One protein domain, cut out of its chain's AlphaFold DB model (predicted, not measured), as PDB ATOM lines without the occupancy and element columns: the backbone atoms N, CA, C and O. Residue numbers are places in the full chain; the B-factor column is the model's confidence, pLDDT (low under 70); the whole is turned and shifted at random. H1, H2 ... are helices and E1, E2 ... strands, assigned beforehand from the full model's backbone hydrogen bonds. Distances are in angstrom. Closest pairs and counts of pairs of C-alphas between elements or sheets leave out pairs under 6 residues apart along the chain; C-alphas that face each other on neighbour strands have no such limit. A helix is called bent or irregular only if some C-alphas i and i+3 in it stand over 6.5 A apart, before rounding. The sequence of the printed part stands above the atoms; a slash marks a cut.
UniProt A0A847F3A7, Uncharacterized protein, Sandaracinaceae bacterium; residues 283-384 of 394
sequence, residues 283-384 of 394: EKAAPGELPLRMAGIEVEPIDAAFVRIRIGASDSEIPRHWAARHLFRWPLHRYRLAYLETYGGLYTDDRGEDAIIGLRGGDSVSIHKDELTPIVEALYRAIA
ATOM      1  N   GLU A 283     262.451 -37.285 -25.388       88.12
ATOM      2  CA  GLU A 283     262.958 -38.581 -24.938       88.12
ATOM      3  C   GLU A 283     262.433 -39.790 -25.738       88.12
ATOM      4  O   GLU A 283     262.960 -40.893 -25.606       88.12
ATOM      5  N   LYS A 284     261.418 -39.595 -26.593       89.38
ATOM      6  CA  LYS A 284     260.757 -40.653 -27.376       89.38
ATOM      7  C   LYS A 284     261.151 -40.689 -28.854       89.38
ATOM      8  O   LYS A 284     260.658 -41.551 -29.577       89.38
ATOM      9  N   ALA A 285     262.025 -39.796 -29.320       90.81
ATOM     10  CA  ALA A 285     262.580 -39.879 -30.674       90.81
ATOM     11  C   ALA A 285     264.015 -39.341 -30.746       90.81
ATOM     12  O   ALA A 285     264.542 -38.803 -29.776       90.81
ATOM     13  N   ALA A 286     264.658 -39.513 -31.902       93.69
ATOM     14  CA  ALA A 286     266.036 -39.080 -32.096       93.69
ATOM     15  C   ALA A 286     266.172 -37.548 -31.960       93.69
ATOM     16  O   ALA A 286     265.294 -36.817 -32.426       93.69
ATOM     17  N   PRO A 287     267.253 -37.048 -31.338       93.81
ATOM     18  CA  PRO A 287     267.575 -35.627 -31.368       93.81
ATOM     19  C   PRO A 287     267.895 -35.174 -32.799       93.81
ATOM     20  O   PRO A 287     268.330 -35.967 -33.635       93.81
ATOM     21  N   GLY A 288     267.690 -33.886 -33.063       93.88
ATOM     22  CA  GLY A 288     268.121 -33.241 -34.299       93.88
ATOM     23  C   GLY A 288     269.607 -32.887 -34.253       93.88
ATOM     24  O   GLY A 288     270.229 -32.883 -33.189       93.88
ATOM     25  N   GLU A 289     270.175 -32.558 -35.409       94.00
ATOM     26  CA  GLU A 289     271.573 -32.142 -35.523       94.00
ATOM     27  C   GLU A 289     271.701 -30.615 -35.579       94.00
ATOM     28  O   GLU A 289     270.853 -29.916 -36.136       94.00
ATOM     29  N   LEU A 290     272.790 -30.103 -35.003       95.56
ATOM     30  CA  LEU A 290     273.236 -28.723 -35.166       95.56
ATOM     31  C   LEU A 290     274.572 -28.721 -35.934       95.56
ATOM     32  O   LEU A 290     275.429 -29.554 -35.626       95.56
ATOM     33  N   PRO A 291     274.799 -27.785 -36.876       97.00
ATOM     34  CA  PRO A 291     273.919 -26.670 -37.226       97.00
ATOM     35  C   PRO A 291     272.700 -27.098 -38.060       97.00
ATOM     36  O   PRO A 291     272.778 -28.021 -38.867       97.00
ATOM     37  N   LEU A 292     271.588 -26.382 -37.895       97.88
ATOM     38  CA  LEU A 292     270.344 -26.582 -38.646       97.88
ATOM     39  C   LEU A 292     270.075 -25.356 -39.527       97.88
ATOM     40  O   LEU A 292     270.228 -24.229 -39.068       97.88
ATOM     41  N   ARG A 293     269.649 -25.563 -40.779       97.56
ATOM     42  CA  ARG A 293     269.176 -24.497 -41.680       97.56
ATOM     43  C   ARG A 293     267.849 -24.897 -42.303       97.56
ATOM     44  O   ARG A 293     267.778 -25.913 -42.990       97.56
ATOM     45  N   MET A 294     266.811 -24.107 -42.068       95.75
ATOM     46  CA  MET A 294     265.439 -24.464 -42.416       95.75
ATOM     47  C   MET A 294     264.560 -23.221 -42.482       95.75
ATOM     48  O   MET A 294     264.606 -22.410 -41.570       95.75
ATOM     49  N   ALA A 295     263.737 -23.092 -43.528       94.31
ATOM     50  CA  ALA A 295     262.712 -22.042 -43.629       94.31
ATOM     51  C   ALA A 295     263.223 -20.609 -43.344       94.31
ATOM     52  O   ALA A 295     262.514 -19.795 -42.768       94.31
ATOM     53  N   GLY A 296     264.472 -20.299 -43.719       95.56
ATOM     54  CA  GLY A 296     265.093 -18.991 -43.456       95.56
ATOM     55  C   GLY A 296     265.650 -18.798 -42.037       95.56
ATOM     56  O   GLY A 296     266.128 -17.711 -41.725       95.56
ATOM     57  N   ILE A 297     265.629 -19.843 -41.207       97.81
ATOM     58  CA  ILE A 297     266.189 -19.894 -39.854       97.81
ATOM     59  C   ILE A 297     267.471 -20.730 -39.884       97.81
ATOM     60  O   ILE A 297     267.486 -21.857 -40.388       97.81
ATOM     61  N   GLU A 298     268.550 -20.198 -39.322       98.12
ATOM     62  CA  GLU A 298     269.794 -20.924 -39.071       98.12
ATOM     63  C   GLU A 298     270.032 -21.037 -37.562       98.12
ATOM     64  O   GLU A 298     269.918 -20.058 -36.832       98.12
ATOM     65  N   VAL A 299     270.362 -22.237 -37.086       98.12
ATOM     66  CA  VAL A 299     270.655 -22.512 -35.677       98.12
ATOM     67  C   VAL A 299     272.066 -23.077 -35.571       98.12
ATOM     68  O   VAL A 299     272.350 -24.155 -36.092       98.12
ATOM     69  N   GLU A 300     272.949 -22.362 -34.878       97.88
ATOM     70  CA  GLU A 300     274.336 -22.756 -34.632       97.88
ATOM     71  C   GLU A 300     274.531 -23.165 -33.161       97.88
ATOM     72  O   GLU A 300     273.967 -22.540 -32.255       97.88
ATOM     73  N   PRO A 301     275.350 -24.191 -32.878       96.06
ATOM     74  CA  PRO A 301     275.687 -24.539 -31.504       96.06
ATOM     75  C   PRO A 301     276.621 -23.480 -30.894       96.06
ATOM     76  O   PRO A 301     277.605 -23.089 -31.519       96.06
ATOM     77  N   ILE A 302     276.340 -23.058 -29.656       95.06
ATOM     78  CA  ILE A 302     277.290 -22.296 -28.824       95.06
ATOM     79  C   ILE A 302     277.874 -23.239 -27.771       95.06
ATOM     80  O   ILE A 302     279.071 -23.518 -27.776       95.06
ATOM     81  N   ASP A 303     277.012 -23.773 -26.902       91.06
ATOM     82  CA  ASP A 303     277.366 -24.741 -25.865       91.06
ATOM     83  C   ASP A 303     276.166 -25.649 -25.501       91.06
ATOM     84  O   ASP A 303     275.192 -25.781 -26.251       91.06
ATOM     85  N   ALA A 304     276.252 -26.348 -24.364       87.06
ATOM     86  CA  ALA A 304     275.201 -27.251 -23.893       87.06
ATOM     87  C   ALA A 304     273.918 -26.531 -23.435       87.06
ATOM     88  O   ALA A 304     272.857 -27.150 -23.398       87.06
ATOM     89  N   ALA A 305     274.003 -25.249 -23.079       86.38
ATOM     90  CA  ALA A 305     272.904 -24.443 -22.565       86.38
ATOM     91  C   ALA A 305     272.355 -23.452 -23.602       86.38
ATOM     92  O   ALA A 305     271.175 -23.106 -23.520       86.38
ATOM     93  N   PHE A 306     273.158 -23.038 -24.585       91.50
ATOM     94  CA  PHE A 306     272.809 -21.992 -25.547       91.50
ATOM     95  C   PHE A 306     273.029 -22.403 -27.007       91.50
ATOM     96  O   PHE A 306     273.926 -23.179 -27.349       91.50
ATOM     97  N   VAL A 307     272.206 -21.828 -27.881       95.81
ATOM     98  CA  VAL A 307     272.367 -21.830 -29.342       95.81
ATOM     99  C   VAL A 307     272.345 -20.398 -29.858       95.81
ATOM    100  O   VAL A 307     271.764 -19.520 -29.219       95.81
ATOM    101  N   ARG A 308     272.940 -20.160 -31.026       97.06
ATOM    102  CA  ARG A 308     272.735 -18.923 -31.779       97.06
ATOM    103  C   ARG A 308     271.676 -19.173 -32.838       97.06
ATOM    104  O   ARG A 308     271.842 -20.082 -33.645       97.06
ATOM    105  N   ILE A 309     270.615 -18.376 -32.845       97.38
ATOM    106  CA  ILE A 309     269.622 -18.377 -33.923       97.38
ATOM    107  C   ILE A 309     269.890 -17.167 -34.809       97.38
ATOM    108  O   ILE A 309     270.044 -16.061 -34.294       97.38
ATOM    109  N   ARG A 310     269.941 -17.377 -36.126       97.81
ATOM    110  CA  ARG A 310     270.006 -16.335 -37.152       97.81
ATOM    111  C   ARG A 310     268.765 -16.372 -38.026       97.81
ATOM    112  O   ARG A 310     268.356 -17.440 -38.481       97.81
ATOM    113  N   ILE A 311     268.211 -15.198 -38.290       97.75
ATOM    114  CA  ILE A 311     267.122 -14.980 -39.240       97.75
ATOM    115  C   ILE A 311     267.488 -13.717 -40.016       97.75
ATOM    116  O   ILE A 311     267.788 -12.696 -39.406       97.75
ATOM    117  N   GLY A 312     267.532 -13.788 -41.348       95.31
ATOM    118  CA  GLY A 312     267.953 -12.646 -42.167       95.31
ATOM    119  C   GLY A 312     269.358 -12.142 -41.808       95.31
ATOM    120  O   GLY A 312     270.333 -12.888 -41.902       95.31
ATOM    121  N   ALA A 313     269.457 -10.868 -41.427       95.00
ATOM    122  CA  ALA A 313     270.687 -10.213 -40.979       95.00
ATOM    123  C   ALA A 313     270.829 -10.173 -39.444       95.00
ATOM    124  O   ALA A 313     271.835  -9.674 -38.939       95.00
ATOM    125  N   SER A 314     269.833 -10.678 -38.717       96.06
ATOM    126  CA  SER A 314     269.743 -10.622 -37.260       96.06
ATOM    127  C   SER A 314     270.178 -11.936 -36.612       96.06
ATOM    128  O   SER A 314     269.947 -13.019 -37.155       96.06
ATOM    129  N   ASP A 315     270.762 -11.854 -35.415       95.62
ATOM    130  CA  ASP A 315     271.110 -13.021 -34.606       95.62
ATOM    131  C   ASP A 315     270.885 -12.802 -33.107       95.62
ATOM    132  O   ASP A 315     270.901 -11.669 -32.625       95.62
ATOM    133  N   SER A 316     270.639 -13.891 -32.374       91.62
ATOM    134  CA  SER A 316     270.537 -13.865 -30.913       91.62
ATOM    135  C   SER A 316     270.980 -15.179 -30.264       91.62
ATOM    136  O   SER A 316     270.861 -16.258 -30.851       91.62
ATOM    137  N   GLU A 317     271.472 -15.090 -29.026       92.81
ATOM    138  CA  GLU A 317     271.840 -16.237 -28.189       92.81
ATOM    139  C   GLU A 317     270.648 -16.673 -27.329       92.81
ATOM    140  O   GLU A 317     270.180 -15.950 -26.445       92.81
ATOM    141  N   ILE A 318     270.150 -17.880 -27.591       87.75
ATOM    142  CA  ILE A 318     268.901 -18.401 -27.041       87.75
ATOM    143  C   ILE A 318     269.193 -19.582 -26.106       87.75
ATOM    144  O   ILE A 318     269.864 -20.537 -26.514       87.75
ATOM    145  N   PRO A 319     268.675 -19.585 -24.863       85.88
ATOM    146  CA  PRO A 319     268.746 -20.752 -24.000       85.88
ATOM    147  C   PRO A 319     267.955 -21.930 -24.578       85.88
ATOM    148  O   PRO A 319     266.739 -21.867 -24.784       85.88
ATOM    149  N   ARG A 320     268.645 -23.052 -24.748       89.69
ATOM    150  CA  ARG A 320     268.140 -24.278 -25.371       89.69
ATOM    151  C   ARG A 320     266.899 -24.839 -24.692       89.69
ATOM    152  O   ARG A 320     265.923 -25.158 -25.360       89.69
ATOM    153  N   HIS A 321     266.928 -24.941 -23.361       83.31
ATOM    154  CA  HIS A 321     265.820 -25.501 -22.578       83.31
ATOM    155  C   HIS A 321     264.509 -24.746 -22.829       83.31
ATOM    156  O   HIS A 321     263.464 -25.351 -23.037       83.31
ATOM    157  N   TRP A 322     264.574 -23.415 -22.844       79.38
ATOM    158  CA  TRP A 322     263.396 -22.564 -22.958       79.38
ATOM    159  C   TRP A 322     262.825 -22.522 -24.360       79.38
ATOM    160  O   TRP A 322     261.611 -22.631 -24.522       79.38
ATOM    161  N   ALA A 323     263.697 -22.419 -25.361       86.44
ATOM    162  CA  ALA A 323     263.279 -22.483 -26.749       86.44
ATOM    163  C   ALA A 323     262.663 -23.843 -27.087       86.44
ATOM    164  O   ALA A 323     261.581 -23.877 -27.659       86.44
ATOM    165  N   ALA A 324     263.277 -24.957 -26.669       88.56
ATOM    166  CA  ALA A 324     262.707 -26.283 -26.893       88.56
ATOM    167  C   ALA A 324     261.313 -26.418 -26.263       88.56
ATOM    168  O   ALA A 324     260.356 -26.801 -26.929       88.56
ATOM    169  N   ARG A 325     261.173 -26.000 -25.006       82.25
ATOM    170  CA  ARG A 325     259.899 -26.066 -24.291       82.25
ATOM    171  C   ARG A 325     258.805 -25.231 -24.939       82.25
ATOM    172  O   ARG A 325     257.654 -25.651 -25.008       82.25
ATOM    173  N   HIS A 326     259.158 -24.050 -25.426       82.56
ATOM    174  CA  HIS A 326     258.244 -23.209 -26.181       82.56
ATOM    175  C   HIS A 326     257.848 -23.841 -27.523       82.56
ATOM    176  O   HIS A 326     256.655 -23.958 -27.798       82.56
ATOM    177  N   LEU A 327     258.820 -24.324 -28.301       90.19
ATOM    178  CA  LEU A 327     258.595 -24.967 -29.600       90.19
ATOM    179  C   LEU A 327     257.760 -26.250 -29.483       90.19
ATOM    180  O   LEU A 327     256.987 -26.550 -30.382       90.19
ATOM    181  N   PHE A 328     257.847 -26.987 -28.375       86.69
ATOM    182  CA  PHE A 328     256.963 -28.129 -28.122       86.69
ATOM    183  C   PHE A 328     255.535 -27.698 -27.760       86.69
ATOM    184  O   PHE A 328     254.552 -28.292 -28.201       86.69
ATOM    185  N   ARG A 329     255.392 -26.646 -26.949       80.94
ATOM    186  CA  ARG A 329     254.086 -26.196 -26.451       80.94
ATOM    187  C   ARG A 329     253.276 -25.440 -27.486       80.94
ATOM    188  O   ARG A 329     252.065 -25.599 -27.532       80.94
ATOM    189  N   TRP A 330     253.908 -24.629 -28.319       82.81
ATOM    190  CA  TRP A 330     253.205 -23.851 -29.332       82.81
ATOM    191  C   TRP A 330     252.228 -24.693 -30.194       82.81
ATOM    192  O   TRP A 330     251.034 -24.365 -30.236       82.81
ATOM    193  N   PRO A 331     252.638 -25.848 -30.754       84.38
ATOM    194  CA  PRO A 331     251.728 -26.756 -31.448       84.38
ATOM    195  C   PRO A 331     250.784 -27.548 -30.532       84.38
ATOM    196  O   PRO A 331     249.675 -27.868 -30.957       84.38
ATOM    197  N   LEU A 332     251.145 -27.820 -29.268       78.62
ATOM    198  CA  LEU A 332     250.222 -28.397 -28.271       78.62
ATOM    199  C   LEU A 332     248.975 -27.511 -28.085       78.62
ATOM    200  O   LEU A 332     247.860 -27.995 -27.885       78.62
ATOM    201  N   HIS A 333     249.169 -26.200 -28.223       74.38
ATOM    202  CA  HIS A 333     248.128 -25.177 -28.213       74.38
ATOM    203  C   HIS A 333     247.479 -24.932 -29.572       74.38
ATOM    204  O   HIS A 333     246.672 -24.014 -29.709       74.38
ATOM    205  N   ARG A 334     247.786 -25.767 -30.571       78.62
ATOM    206  CA  ARG A 334     247.294 -25.646 -31.948       78.62
ATOM    207  C   ARG A 334     247.608 -24.285 -32.569       78.62
ATOM    208  O   ARG A 334     246.802 -23.803 -33.364       78.62
ATOM    209  N   TYR A 335     248.733 -23.675 -32.186       81.62
ATOM    210  CA  TYR A 335     249.122 -22.341 -32.648       81.62
ATOM    211  C   TYR A 335     248.022 -21.305 -32.370       81.62
ATOM    212  O   TYR A 335     247.487 -20.673 -33.281       81.62
ATOM    213  N   ARG A 336     247.622 -21.223 -31.095       74.75
ATOM    214  CA  ARG A 336     246.648 -20.256 -30.559       74.75
ATOM    215  C   ARG A 336     247.201 -19.514 -29.343       74.75
ATOM    216  O   ARG A 336     246.478 -19.299 -28.372       74.75
ATOM    217  N   LEU A 337     248.498 -19.230 -29.364       72.75
ATOM    218  CA  LEU A 337     249.201 -18.509 -28.303       72.75
ATOM    219  C   LEU A 337     249.411 -17.031 -28.644       72.75
ATOM    220  O   LEU A 337     249.996 -16.311 -27.844       72.75
ATOM    221  N   ALA A 338     248.926 -16.575 -29.802       75.19
ATOM    222  CA  ALA A 338     249.187 -15.254 -30.344       75.19
ATOM    223  C   ALA A 338     250.700 -14.979 -30.385       75.19
ATOM    224  O   ALA A 338     251.464 -15.813 -30.874       75.19
ATOM    225  N   TYR A 339     251.127 -13.817 -29.893       75.88
ATOM    226  CA  TYR A 339     252.537 -13.493 -29.726       75.88
ATOM    227  C   TYR A 339     253.064 -14.093 -28.420       75.88
ATOM    228  O   TYR A 339     252.544 -13.771 -27.354       75.88
ATOM    229  N   LEU A 340     254.131 -14.889 -28.493       73.69
ATOM    230  CA  LEU A 340     254.850 -15.406 -27.330       73.69
ATOM    231  C   LEU A 340     256.353 -15.259 -27.536       73.69
ATOM    232  O   LEU A 340     256.877 -15.664 -28.569       73.69
ATOM    233  N   GLU A 341     257.069 -14.727 -26.547       76.25
ATOM    234  CA  GLU A 341     258.528 -14.622 -26.599       76.25
ATOM    235  C   GLU A 341     259.199 -15.496 -25.545       76.25
ATOM    236  O   GLU A 341     258.744 -15.646 -24.422       76.25
ATOM    237  N   THR A 342     260.347 -16.057 -25.881       74.06
ATOM    238  CA  THR A 342     261.186 -16.815 -24.965       74.06
ATOM    239  C   THR A 342     262.421 -16.026 -24.556       74.06
ATOM    240  O   THR A 342     262.812 -15.015 -25.141       74.06
ATOM    241  N   TYR A 343     263.090 -16.525 -23.529       73.56
ATOM    242  CA  TYR A 343     264.400 -16.046 -23.134       73.56
ATOM    243  C   TYR A 343     265.389 -15.964 -24.307       73.56
ATOM    244  O   TYR A 343     265.460 -16.862 -25.138       73.56
ATOM    245  N   GLY A 344     266.174 -14.886 -24.352       74.81
ATOM    246  CA  GLY A 344     267.070 -14.608 -25.480       74.81
ATOM    247  C   GLY A 344     266.382 -13.916 -26.663       74.81
ATOM    248  O   GLY A 344     267.061 -13.515 -27.599       74.81
ATOM    249  N   GLY A 345     265.064 -13.699 -26.626       77.12
ATOM    250  CA  GLY A 345     264.369 -12.890 -27.627       77.12
ATOM    251  C   GLY A 345     263.846 -13.654 -28.840       77.12
ATOM    252  O   GLY A 345     263.421 -13.014 -29.792       77.12
ATOM    253  N   LEU A 346     263.859 -14.991 -28.834       86.44
ATOM    254  CA  LEU A 346     263.134 -15.780 -29.837       86.44
ATOM    255  C   LEU A 346     261.635 -15.652 -29.564       86.44
ATOM    256  O   LEU A 346     261.203 -16.037 -28.479       86.44
ATOM    257  N   TYR A 347     260.859 -15.173 -30.533       85.00
ATOM    258  CA  TYR A 347     259.404 -15.090 -30.436       85.00
ATOM    259  C   TYR A 347     258.699 -15.862 -31.547       85.00
ATOM    260  O   TYR A 347     259.256 -16.099 -32.622       85.00
ATOM    261  N   THR A 348     257.443 -16.199 -31.280       86.75
ATOM    262  CA  THR A 348     256.484 -16.701 -32.258       86.75
ATOM    263  C   THR A 348     255.232 -15.846 -32.262       86.75
ATOM    264  O   THR A 348     254.869 -15.298 -31.226       86.75
ATOM    265  N   ASP A 349     254.552 -15.771 -33.397       84.62
ATOM    266  CA  ASP A 349     253.274 -15.077 -33.528       84.62
ATOM    267  C   ASP A 349     252.334 -15.855 -34.452       84.62
ATOM    268  O   ASP A 349     252.637 -16.023 -35.628       84.62
ATOM    269  N   ASP A 350     251.214 -16.359 -33.934       81.69
ATOM    270  CA  ASP A 350     250.273 -17.205 -34.686       81.69
ATOM    271  C   ASP A 350     248.924 -16.547 -35.015       81.69
ATOM    272  O   ASP A 350     247.971 -17.234 -35.399       81.69
ATOM    273  N   ARG A 351     248.825 -15.219 -34.925       78.12
ATOM    274  CA  ARG A 351     247.558 -14.496 -35.131       78.12
ATOM    275  C   ARG A 351     247.060 -14.495 -36.580       78.12
ATOM    276  O   ARG A 351     245.857 -14.387 -36.811       78.12
ATOM    277  N   GLY A 352     247.973 -14.603 -37.545       79.94
ATOM    278  CA  GLY A 352     247.685 -14.548 -38.981       79.94
ATOM    279  C   GLY A 352     247.325 -15.896 -39.614       79.94
ATOM    280  O   GLY A 352     247.227 -16.926 -38.944       79.94
ATOM    281  N   GLU A 353     247.126 -15.890 -40.935       85.69
ATOM    282  CA  GLU A 353     247.107 -17.122 -41.746       85.69
ATOM    283  C   GLU A 353     248.489 -17.791 -41.743       85.69
ATOM    284  O   GLU A 353     248.599 -19.008 -41.585       85.69
ATOM    285  N   ASP A 354     249.533 -16.966 -41.796       92.50
ATOM    286  CA  ASP A 354     250.904 -17.370 -41.536       92.50
ATOM    287  C   ASP A 354     251.256 -17.180 -40.058       92.50
ATOM    288  O   ASP A 354     250.818 -16.230 -39.402       92.50
ATOM    289  N   ALA A 355     252.098 -18.075 -39.556       92.50
ATOM    290  CA  ALA A 355     252.775 -17.920 -38.286       92.50
ATOM    291  C   ALA A 355     254.167 -17.311 -38.490       92.50
ATOM    292  O   ALA A 355     254.877 -17.641 -39.440       92.50
ATOM    293  N   ILE A 356     254.581 -16.457 -37.564       94.06
ATOM    294  CA  ILE A 356     255.883 -15.799 -37.587       94.06
ATOM    295  C   ILE A 356     256.794 -16.470 -36.564       94.06
ATOM    296  O   ILE A 356     256.373 -16.734 -35.441       94.06
ATOM    297  N   ILE A 357     258.054 -16.698 -36.934       96.25
ATOM    298  CA  ILE A 357     259.149 -16.987 -35.998       96.25
ATOM    299  C   ILE A 357     260.181 -15.876 -36.168       96.25
ATOM    300  O   ILE A 357     260.626 -15.618 -37.288       96.25
ATOM    301  N   GLY A 358     260.555 -15.194 -35.089       93.75
ATOM    302  CA  GLY A 358     261.423 -14.022 -35.184       93.75
ATOM    303  C   GLY A 358     262.333 -13.803 -33.988       93.75
ATOM    304  O   GLY A 358     262.259 -14.496 -32.973       93.75
ATOM    305  N   LEU A 359     263.216 -12.816 -34.136       90.25
ATOM    306  CA  LEU A 359     264.106 -12.344 -33.083       90.25
ATOM    307  C   LEU A 359     263.684 -10.943 -32.642       90.25
ATOM    308  O   LEU A 359     263.416 -10.071 -33.468       90.25
ATOM    309  N   ARG A 360     263.630 -10.711 -31.330       83.25
ATOM    310  CA  ARG A 360     263.276  -9.417 -30.740       83.25
ATOM    311  C   ARG A 360     264.107  -8.295 -31.360       83.25
ATOM    312  O   ARG A 360     265.332  -8.311 -31.277       83.25
ATOM    313  N   GLY A 361     263.422  -7.286 -31.899       78.31
ATOM    314  CA  GLY A 361     264.058  -6.111 -32.503       78.31
ATOM    315  C   GLY A 361     264.861  -6.412 -33.773       78.31
ATOM    316  O   GLY A 361     265.626  -5.553 -34.206       78.31
ATOM    317  N   GLY A 362     264.708  -7.609 -34.344       87.75
ATOM    318  CA  GLY A 362     265.401  -8.066 -35.541       87.75
ATOM    319  C   GLY A 362     264.442  -8.631 -36.586       87.75
ATOM    320  O   GLY A 362     263.257  -8.302 -36.620       87.75
ATOM    321  N   ASP A 363     264.988  -9.472 -37.456       95.88
ATOM    322  CA  ASP A 363     264.261 -10.087 -38.562       95.88
ATOM    323  C   ASP A 363     263.368 -11.257 -38.113       95.88
ATOM    324  O   ASP A 363     263.536 -11.857 -37.044       95.88
ATOM    325  N   SER A 364     262.441 -11.625 -38.997       96.56
ATOM    326  CA  SER A 364     261.524 -12.747 -38.815       96.56
ATOM    327  C   SER A 364     261.241 -13.487 -40.119       96.56
ATOM    328  O   SER A 364     261.400 -12.932 -41.206       96.56
ATOM    329  N   VAL A 365     260.747 -14.718 -40.009       97.38
ATOM    330  CA  VAL A 365     260.210 -15.504 -41.129       97.38
ATOM    331  C   VAL A 365     258.709 -15.703 -40.965       97.38
ATOM    332  O   VAL A 365     258.239 -15.930 -39.854       97.38
ATOM    333  N   SER A 366     257.976 -15.617 -42.077       97.12
ATOM    334  CA  SER A 366     256.550 -15.954 -42.172       97.12
ATOM    335  C   SER A 366     256.425 -17.362 -42.742       97.12
ATOM    336  O   SER A 366     257.037 -17.661 -43.770       97.12
ATOM    337  N   ILE A 367     255.683 -18.230 -42.067       96.56
ATOM    338  CA  ILE A 367     255.521 -19.641 -42.410       96.56
ATOM    339  C   ILE A 367     254.028 -19.941 -42.428       96.56
ATOM    340  O   ILE A 367     253.341 -19.744 -41.425       96.56
ATOM    341  N   HIS A 368     253.523 -20.459 -43.544       94.75
ATOM    342  CA  HIS A 368     252.122 -20.854 -43.630       94.75
ATOM    343  C   HIS A 368     251.812 -21.956 -42.607       94.75
ATOM    344  O   HIS A 368     252.592 -22.899 -42.439       94.75
ATOM    345  N   LYS A 369     250.666 -21.871 -41.919       89.56
ATOM    346  CA  LYS A 369     250.323 -22.781 -40.807       89.56
ATOM    347  C   LYS A 369     250.352 -24.269 -41.178       89.56
ATOM    348  O   LYS A 369     250.701 -25.094 -40.335       89.56
ATOM    349  N   ASP A 370     250.062 -24.604 -42.433       90.56
ATOM    350  CA  ASP A 370     250.109 -25.988 -42.933       90.56
ATOM    351  C   ASP A 370     251.533 -26.575 -42.988       90.56
ATOM    352  O   ASP A 370     251.705 -27.793 -42.944       90.56
ATOM    353  N   GLU A 371     252.564 -25.730 -43.052       93.88
ATOM    354  CA  GLU A 371     253.976 -26.137 -43.127       93.88
ATOM    355  C   GLU A 371     254.686 -26.063 -41.765       93.88
ATOM    356  O   GLU A 371     255.831 -26.494 -41.619       93.88
ATOM    357  N   LEU A 372     254.008 -25.522 -40.751       94.25
ATOM    358  CA  LEU A 372     254.628 -25.094 -39.503       94.25
ATOM    359  C   LEU A 372     255.082 -26.261 -38.620       94.25
ATOM    360  O   LEU A 372     256.188 -26.230 -38.088       94.25
ATOM    361  N   THR A 373     254.267 -27.312 -38.482       95.00
ATOM    362  CA  THR A 373     254.548 -28.413 -37.539       95.00
ATOM    363  C   THR A 373     255.857 -29.148 -37.825       95.00
ATOM    364  O   THR A 373     256.649 -29.283 -36.892       95.00
ATOM    365  N   PRO A 374     256.161 -29.565 -39.070       95.69
ATOM    366  CA  PRO A 374     257.456 -30.176 -39.374       95.69
ATOM    367  C   PRO A 374     258.646 -29.245 -39.097       95.69
ATOM    368  O   PRO A 374     259.700 -29.707 -38.659       95.69
ATOM    369  N   ILE A 375     258.485 -27.936 -39.332       97.06
ATOM    370  CA  ILE A 375     259.538 -26.942 -39.084       97.06
ATOM    371  C   ILE A 375     259.790 -26.790 -37.582       97.06
ATOM    372  O   ILE A 375     260.929 -26.861 -37.118       97.06
ATOM    373  N   VAL A 376     258.719 -26.624 -36.810       96.75
ATOM    374  CA  VAL A 376     258.772 -26.471 -35.355       96.75
ATOM    375  C   VAL A 376     259.334 -27.724 -34.685       96.75
ATOM    376  O   VAL A 376     260.174 -27.600 -33.796       96.75
ATOM    377  N   GLU A 377     258.947 -28.922 -35.136       97.00
ATOM    378  CA  GLU A 377     259.515 -30.174 -34.631       97.00
ATOM    379  C   GLU A 377     261.024 -30.250 -34.891       97.00
ATOM    380  O   GLU A 377     261.793 -30.555 -33.981       97.00
ATOM    381  N   ALA A 378     261.479 -29.936 -36.106       97.12
ATOM    382  CA  ALA A 378     262.902 -29.977 -36.434       97.12
ATOM    383  C   ALA A 378     263.719 -28.978 -35.594       97.12
ATOM    384  O   ALA A 378     264.772 -29.341 -35.060       97.12
ATOM    385  N   LEU A 379     263.211 -27.751 -35.413       97.56
ATOM    386  CA  LEU A 379     263.815 -26.756 -34.524       97.56
ATOM    387  C   LEU A 379     263.866 -27.267 -33.080       97.56
ATOM    388  O   LEU A 379     264.929 -27.244 -32.461       97.56
ATOM    389  N   TYR A 380     262.750 -27.776 -32.556       96.12
ATOM    390  CA  TYR A 380     262.659 -28.351 -31.216       96.12
ATOM    391  C   TYR A 380     263.713 -29.439 -30.997       96.12
ATOM    392  O   TYR A 380     264.477 -29.392 -30.031       96.12
ATOM    393  N   ARG A 381     263.786 -30.394 -31.928       96.19
ATOM    394  CA  ARG A 381     264.689 -31.544 -31.869       96.19
ATOM    395  C   ARG A 381     266.157 -31.143 -31.904       96.19
ATOM    396  O   ARG A 381     266.956 -31.777 -31.219       96.19
ATOM    397  N   ALA A 382     266.518 -30.129 -32.686       96.81
ATOM    398  CA  ALA A 382     267.893 -29.643 -32.767       96.81
ATOM    399  C   ALA A 382     268.278 -28.778 -31.551       96.81
ATOM    400  O   ALA A 382     269.401 -28.862 -31.046       96.81
ATOM    401  N   ILE A 383     267.347 -27.952 -31.064       95.69
ATOM    402  CA  ILE A 383     267.595 -26.979 -29.994       95.69
ATOM    403  C   ILE A 383     267.577 -27.628 -28.612       95.69
ATOM    404  O   ILE A 383     268.381 -27.235 -27.767       95.69
ATOM    405  N   ALA A 384     266.721 -28.620 -28.357       92.25
ATOM    406  CA  ALA A 384     266.623 -29.270 -27.050       92.25
ATOM    407  C   ALA A 384     268.008 -29.712 -26.525       92.25
ATOM    408  O   ALA A 384     268.809 -30.287 -27.273       92.25
TER     409      ALA A 384
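What this domain is: This is residues 283 to 384 of the 394 residues of an uncharacterized protein of Sandaracinaceae bacterium (UniProt A0A847F3A7). Two four-stranded sheets, E1 to E4 and E5 to E8, slope toward each other as a loose V, meeting near strand ends, and a pair of helices, H1 and H2, lies side by side across the V's open side, spanning both sheets. Along the printed 102 residues, E1 E2 E3 E4 H1 is followed by E5 E6 E7 E8 H2; each sheet runs in chain order, all antiparallel. The class is mixed, helices and strands. The whole is compact, with a radius of gyration of the C-alphas of 12.3 A and spans of 34 by 34 by 21 A.

How they stand to each other: Look first at E1, residues 292 to 294, E2, 297 to 301, E3, 306 to 311, and E4, 314 to 319. They form a meander, each strand the antiparallel neighbour of the one before; N 292 and O 299 are 3.0 A apart, N 300 and O 308 2.8 A, N 309 and O 316 2.9 A, each within hydrogen-bond range. This sheet is twisted, with C-alphas up to 4.4 A off its plane. H1, residues 320 to 332, is on this sheet through residues 320 to 323. Go on to E5, residues 339 to 341, E6, 346 to 349, E7, 354 to 359, and E8, 364 to 368, a second meander: N 340 and O 348 are 2.9 A apart, N 347 and O 358 2.9 A, N 355 and O 367 2.8 A. Between the sheets, the closest C-alphas of E3 and E8 are those of Ile 311 and Ser 364, 6.0 A apart. H2, residues 369 to 383, is on both sheets, with a height of 10.2 A over the first, where it lies over E2, and 11.0 A over the second, where it lies over E7 and E8. H1 is on the same face of the second sheet as H2. H1 and H2 touch, closest at the C-alphas of Ala 324 and Tyr 380, 4.8 A, at a shallow tilt of 27 degrees, opposite ways. Of their O i to N i+4 pairs, 7 of 9 in H1 and 8 of 11 in H2 are within hydrogen-bond range.

Where its parts are: Find C-alpha 292 at (270.344, -26.582, -38.646), where E1 begins. E3 runs 16.4 A, E4 16.7 A and E7 16.5 A. H1 runs 18.6 A from C-alpha 320 at (268.140, -24.278, -25.371). H2 runs 20.8 A to C-alpha 383 at (267.595, -26.979, -29.994); it is irregular, with C-alphas 370 and 373 7.4 A apart.

The domain as a whole: The two C-alphas farthest apart, of Lys 284 and Gly 361, are 35.1 A apart. The printed part has no cut and no long link. Its mean pLDDT is 89.6, and no printed residue is under 70.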